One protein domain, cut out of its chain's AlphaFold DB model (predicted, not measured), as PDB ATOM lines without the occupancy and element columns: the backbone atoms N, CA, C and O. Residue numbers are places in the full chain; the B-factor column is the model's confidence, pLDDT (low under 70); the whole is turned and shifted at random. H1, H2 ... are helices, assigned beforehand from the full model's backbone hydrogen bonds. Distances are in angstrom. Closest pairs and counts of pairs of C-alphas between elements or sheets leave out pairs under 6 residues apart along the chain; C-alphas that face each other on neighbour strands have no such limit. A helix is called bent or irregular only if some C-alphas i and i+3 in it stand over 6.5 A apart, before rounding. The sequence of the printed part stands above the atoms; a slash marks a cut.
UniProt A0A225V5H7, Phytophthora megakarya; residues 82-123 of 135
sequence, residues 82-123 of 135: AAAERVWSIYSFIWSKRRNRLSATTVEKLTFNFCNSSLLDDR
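Overview. This is residues 82 to 123 of the 135 residues of a protein of Phytophthora megakarya (UniProt A0A225V5H7). Two helices make an open V, with the shorter H1 packing near Tyr 91 on residues 107 to 115 of the longer H2, and a loop joining them at the closed end. Residues 96 to 101 of the loop stick out there, and residues 116 to 123 of H2 stick out at the other end, beyond a kink. The printed part has 42 residues, H1 then H2, all helix with no named strand. It is only just loose, close to compact, with a radius of gyration of the C-alphas of 11.1 A, and elongated, spanning 33 by 21 by 16 A.

Arrangement. H1, residues 82 to 94, touches H2, residues 104 to 123, and H2 touches H1 with residues 107 to 115 alone. The closest C-alphas, of Tyr 91 and Thr 111, are 6.2 A apart. The helices run opposite ways at a steep tilt of 66 degrees. In H1 every O i to N i+4 pair is within hydrogen-bond range; in H2, 12 of 16.

Along the chain. H1 begins at C-alpha 82 (-5.397, 29.480, 48.517) and is 18.4 A long from first to last C-alpha. H2 is 29.5 A long and ends at C-alpha 123 (-25.693, 13.221, 46.248). It is irregular, C-alphas 115 and 118 being 7.4 A apart, with a kink of 40 degrees near residue 116.

Size, cuts and confidence. The C-alphas farthest apart, of Lys 97 and Arg 123, are 34.6 A apart. The printed part has no cut, and the link is short. Residues 121 to 123 have pLDDT under 70.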
ATOM      1  N   ALA A  82      -5.040  30.171  49.758       89.06
ATOM      2  CA  ALA A  82      -5.397  29.480  48.517       89.06
ATOM      3  C   ALA A  82      -6.913  29.257  48.359       89.06
ATOM      4  O   ALA A  82      -7.459  29.347  47.259       89.06
ATOM      5  N   ALA A  83      -7.626  28.993  49.461       86.38
ATOM      6  CA  ALA A  83      -9.083  28.877  49.438       86.38
ATOM      7  C   ALA A  83      -9.760  30.212  49.078       86.38
ATOM      8  O   ALA A  83     -10.680  30.232  48.262       86.38
ATOM      9  N   ALA A  84      -9.277  31.323  49.638       89.75
ATOM     10  CA  ALA A  84      -9.768  32.657  49.308       89.75
ATOM     11  C   ALA A  84      -9.418  33.037  47.862       89.75
ATOM     12  O   ALA A  84     -10.278  33.526  47.138       89.75
ATOM     13  N   GLU A  85      -8.197  32.754  47.407       92.44
ATOM     14  CA  GLU A  85      -7.757  32.983  46.023       92.44
ATOM     15  C   GLU A  85      -8.635  32.232  45.014       92.44
ATOM     16  O   GLU A  85      -9.053  32.809  44.009       92.44
ATOM     17  N   ARG A  86      -9.008  30.979  45.311       90.62
ATOM     18  CA  ARG A  86      -9.961  30.218  44.488       90.62
ATOM     19  C   ARG A  86     -11.321  30.913  44.407       90.62
ATOM     20  O   ARG A  86     -11.867  31.037  43.313       90.62
ATOM     21  N   VAL A  87     -11.853  31.396  45.533       91.75
ATOM     22  CA  VAL A  87     -13.124  32.148  45.566       91.75
ATOM     23  C   VAL A  87     -13.018  33.446  44.762       91.75
ATOM     24  O   VAL A  87     -13.921  33.753  43.987       91.75
ATOM     25  N   TRP A  88     -11.910  34.180  44.868       92.06
ATOM     26  CA  TRP A  88     -11.688  35.410  44.101       92.06
ATOM     27  C   TRP A  88     -11.526  35.172  42.597       92.06
ATOM     28  O   TRP A  88     -11.999  35.981  41.792       92.06
ATOM     29  N   SER A  89     -10.918  34.053  42.202       92.25
ATOM     30  CA  SER A  89     -10.863  33.633  40.799       92.25
ATOM     31  C   SER A  89     -12.268  33.350  40.250       92.25
ATOM     32  O   SER A  89     -12.650  33.884  39.208       92.25
ATOM     33  N   ILE A  90     -13.103  32.626  41.008       92.25
ATOM     34  CA  ILE A  90     -14.514  32.373  40.658       92.25
ATOM     35  C   ILE A  90     -15.302  33.686  40.578       92.25
ATOM     36  O   ILE A  90     -16.065  33.897  39.633       92.25
ATOM     37  N   TYR A  91     -15.093  34.595  41.529       92.88
ATOM     38  CA  TYR A  91     -15.738  35.905  41.530       92.88
ATOM     39  C   TYR A  91     -15.380  36.700  40.265       92.88
ATOM     40  O   TYR A  91     -16.264  37.235  39.599       92.88
ATOM     41  N   SER A  92     -14.099  36.710  39.884       90.69
ATOM     42  CA  SER A  92     -13.603  37.361  38.659       90.69
ATOM     43  C   SER A  92     -14.142  36.706  37.385       90.69
ATOM     44  O   SER A  92     -14.395  37.382  36.384       90.69
ATOM     45  N   PHE A  93     -14.363  35.389  37.419       90.56
ATOM     46  CA  PHE A  93     -15.029  34.669  36.343       90.56
ATOM     47  C   PHE A  93     -16.490  35.116  36.209       90.56
ATOM     48  O   PHE A  93     -16.895  35.530  35.119       90.56
ATOM     49  N   ILE A  94     -17.280  35.069  37.287       90.81
ATOM     50  CA  ILE A  94     -18.715  35.411  37.289       90.81
ATOM     51  C   ILE A  94     -18.924  36.888  36.936       90.81
ATOM     52  O   ILE A  94     -19.718  37.204  36.045       90.81
ATOM     53  N   TRP A  95     -18.178  37.780  37.585       91.88
ATOM     54  CA  TRP A  95     -18.248  39.224  37.401       91.88
ATOM     55  C   TRP A  95     -17.048  39.725  36.595       91.88
ATOM     56  O   TRP A  95     -16.078  40.272  37.115       91.88
ATOM     57  N   SER A  96     -17.125  39.521  35.281       86.81
ATOM     58  CA  SER A  96     -16.111  39.988  34.336       86.81
ATOM     59  C   SER A  96     -16.505  41.320  33.692       86.81
ATOM     60  O   SER A  96     -17.675  41.705  33.698       86.81
ATOM     61  N   LYS A  97     -15.553  42.005  33.038       82.00
ATOM     62  CA  LYS A  97     -15.808  43.281  32.329       82.00
ATOM     63  C   LYS A  97     -16.983  43.206  31.339       82.00
ATOM     64  O   LYS A  97     -17.694  44.188  31.171       82.00
ATOM     65  N   ARG A  98     -17.209  42.041  30.715       84.75
ATOM     66  CA  ARG A  98     -18.324  41.794  29.781       84.75
ATOM     67  C   ARG A  98     -19.642  41.429  30.484       84.75
ATOM     68  O   ARG A  98     -20.708  41.660  29.927       84.75
ATOM     69  N   ARG A  99     -19.586  40.853  31.692       82.00
ATOM     70  CA  ARG A  99     -20.738  40.381  32.489       82.00
ATOM     71  C   ARG A  99     -20.900  41.188  33.785       82.00
ATOM     72  O   ARG A  99     -21.110  40.633  34.856       82.00
ATOM     73  N   ASN A 100     -20.799  42.511  33.694       88.38
ATOM     74  CA  ASN A 100     -20.772  43.403  34.859       88.38
ATOM     75  C   ASN A 100     -22.152  43.939  35.292       88.38
ATOM     76  O   ASN A 100     -22.238  44.646  36.291       88.38
ATOM     77  N   ARG A 101     -23.235  43.590  34.583       92.69
ATOM     78  CA  ARG A 101     -24.617  44.037  34.866       92.69
ATOM     79  C   ARG A 101     -25.286  43.293  36.035       92.69
ATOM     80  O   ARG A 101     -26.510  43.248  36.117       92.69
ATOM     81  N   LEU A 102     -24.495  42.679  36.911       91.75
ATOM     82  CA  LEU A 102     -24.969  41.953  38.085       91.75
ATOM     83  C   LEU A 102     -24.828  42.837  39.323       91.75
ATOM     84  O   LEU A 102     -23.824  43.526  39.490       91.75
ATOM     85  N   SER A 103     -25.824  42.792  40.207       93.12
ATOM     86  CA  SER A 103     -25.692  43.393  41.535       93.12
ATOM     87  C   SER A 103     -24.698  42.590  42.384       93.12
ATOM     88  O   SER A 103     -24.574  41.379  42.189       93.12
ATOM     89  N   ALA A 104     -24.032  43.231  43.350       91.69
ATOM     90  CA  ALA A 104     -23.104  42.552  44.263       91.69
ATOM     91  C   ALA A 104     -23.765  41.347  44.959       91.69
ATOM     92  O   ALA A 104     -23.241  40.239  44.912       91.69
ATOM     93  N   THR A 105     -24.990  41.525  45.461       95.12
ATOM     94  CA  THR A 105     -25.783  40.456  46.087       95.12
ATOM     95  C   THR A 105     -26.058  39.285  45.139       95.12
ATOM     96  O   THR A 105     -26.087  38.129  45.560       95.12
ATOM     97  N   THR A 106     -26.273  39.549  43.847       94.00
ATOM     98  CA  THR A 106     -26.452  38.483  42.848       94.00
ATOM     99  C   THR A 106     -25.150  37.720  42.622       94.00
ATOM    100  O   THR A 106     -25.174  36.492  42.567       94.00
ATOM    101  N   VAL A 107     -24.017  38.423  42.511       94.31
ATOM    102  CA  VAL A 107     -22.701  37.792  42.324       94.31
ATOM    103  C   VAL A 107     -22.329  36.936  43.535       94.31
ATOM    104  O   VAL A 107     -21.878  35.808  43.353       94.31
ATOM    105  N   GLU A 108     -22.583  37.411  44.754       94.19
ATOM    106  CA  GLU A 108     -22.370  36.644  45.990       94.19
ATOM    107  C   GLU A 108     -23.173  35.338  45.996       94.19
ATOM    108  O   GLU A 108     -22.602  34.269  46.209       94.19
ATOM    109  N   LYS A 109     -24.476  35.393  45.681       95.19
ATOM    110  CA  LYS A 109     -25.333  34.194  45.597       95.19
ATOM    111  C   LYS A 109     -24.859  33.212  44.527       95.19
ATOM    112  O   LYS A 109     -24.830  32.009  44.768       95.19
ATOM    113  N   LEU A 110     -24.471  33.710  43.352       93.75
ATOM    114  CA  LEU A 110     -23.941  32.873  42.273       93.75
ATOM    115  C   LEU A 110     -22.612  32.224  42.663       93.75
ATOM    116  O   LEU A 110     -22.422  31.040  42.410       93.75
ATOM    117  N   THR A 111     -21.723  32.976  43.311       93.19
ATOM    118  CA  THR A 111     -20.433  32.471  43.797       93.19
ATOM    119  C   THR A 111     -20.647  31.403  44.861       93.19
ATOM    120  O   THR A 111     -20.040  30.340  44.785       93.19
ATOM    121  N   PHE A 112     -21.559  31.634  45.809       92.38
ATOM    122  CA  PHE A 112     -21.936  30.641  46.812       92.38
ATOM    123  C   PHE A 112     -22.456  29.355  46.165       92.38
ATOM    124  O   PHE A 112     -21.963  28.273  46.479       92.38
ATOM    125  N   ASN A 113     -23.399  29.459  45.225       92.25
ATOM    126  CA  ASN A 113     -23.932  28.292  44.522       92.25
ATOM    127  C   ASN A 113     -22.840  27.555  43.736       92.25
ATOM    128  O   ASN A 113     -22.791  26.332  43.781       92.25
ATOM    129  N   PHE A 114     -21.948  28.283  43.061       91.31
ATOM    130  CA  PHE A 114     -20.847  27.700  42.293       91.31
ATOM    131  C   PHE A 114     -19.852  26.954  43.189       91.31
ATOM    132  O   PHE A 114     -19.489  25.821  42.901       91.31
ATOM    133  N   CYS A 115     -19.431  27.560  44.301       90.00
ATOM    134  CA  CYS A 115     -18.497  26.930  45.236       90.00
ATOM    135  C   CYS A 115     -19.068  25.663  45.889       90.00
ATOM    136  O   CYS A 115     -18.303  24.778  46.257       90.00
ATOM    137  N   ASN A 116     -20.391  25.586  46.050       90.31
ATOM    138  CA  ASN A 116     -21.060  24.473  46.724       90.31
ATOM    139  C   ASN A 116     -21.731  23.481  45.759       90.31
ATOM    140  O   ASN A 116     -22.293  22.495  46.227       90.31
ATOM    141  N   SER A 117     -21.693  23.698  44.439       87.25
ATOM    142  CA  SER A 117     -22.428  22.854  43.486       87.25
ATOM    143  C   SER A 117     -21.956  21.400  43.509       87.25
ATOM    144  O   SER A 117     -22.777  20.491  43.449       87.25
ATOM    145  N   SER A 118     -20.654  21.164  43.699       77.75
ATOM    146  CA  SER A 118     -20.086  19.813  43.812       77.75
ATOM    147  C   SER A 118     -20.608  19.035  45.023       77.75
ATOM    148  O   SER A 118     -20.755  17.821  44.950       77.75
ATOM    149  N   LEU A 119     -20.958  19.724  46.117       80.38
ATOM    150  CA  LEU A 119     -21.546  19.090  47.303       80.38
ATOM    151  C   LEU A 119     -22.961  18.555  47.035       80.38
ATOM    152  O   LEU A 119     -23.456  17.709  47.782       80.38
ATOM    153  N   LEU A 120     -23.626  19.074  45.999       71.69
ATOM    154  CA  LEU A 120     -24.952  18.642  45.567       71.69
ATOM    155  C   LEU A 120     -24.864  17.541  44.499       71.69
ATOM    156  O   LEU A 120     -25.700  16.637  44.501       71.69
ATOM    157  N   ASP A 121     -23.834  17.567  43.648       67.62
ATOM    158  CA  ASP A 121     -23.586  16.532  42.633       67.62
ATOM    159  C   ASP A 121     -23.230  15.173  43.250       67.62
ATOM    160  O   ASP A 121     -23.730  14.139  42.797       67.62
ATOM    161  N   ASP A 122     -22.451  15.161  44.338       59.41
ATOM    162  CA  ASP A 122     -22.071  13.928  45.048       59.41
ATOM    163  C   ASP A 122     -23.281  13.184  45.654       59.41
ATOM    164  O   ASP A 122     -23.196  11.991  45.938       59.41
ATOM    165  N   ARG A 123     -24.434  13.853  45.810       54.66
ATOM    166  CA  ARG A 123     -25.693  13.221  46.248       54.66
ATOM    167  C   ARG A 123     -26.555  12.686  45.104       54.66
ATOM    168  O   ARG A 123     -27.388  11.823  45.358       54.66
TER     169      ARG A 123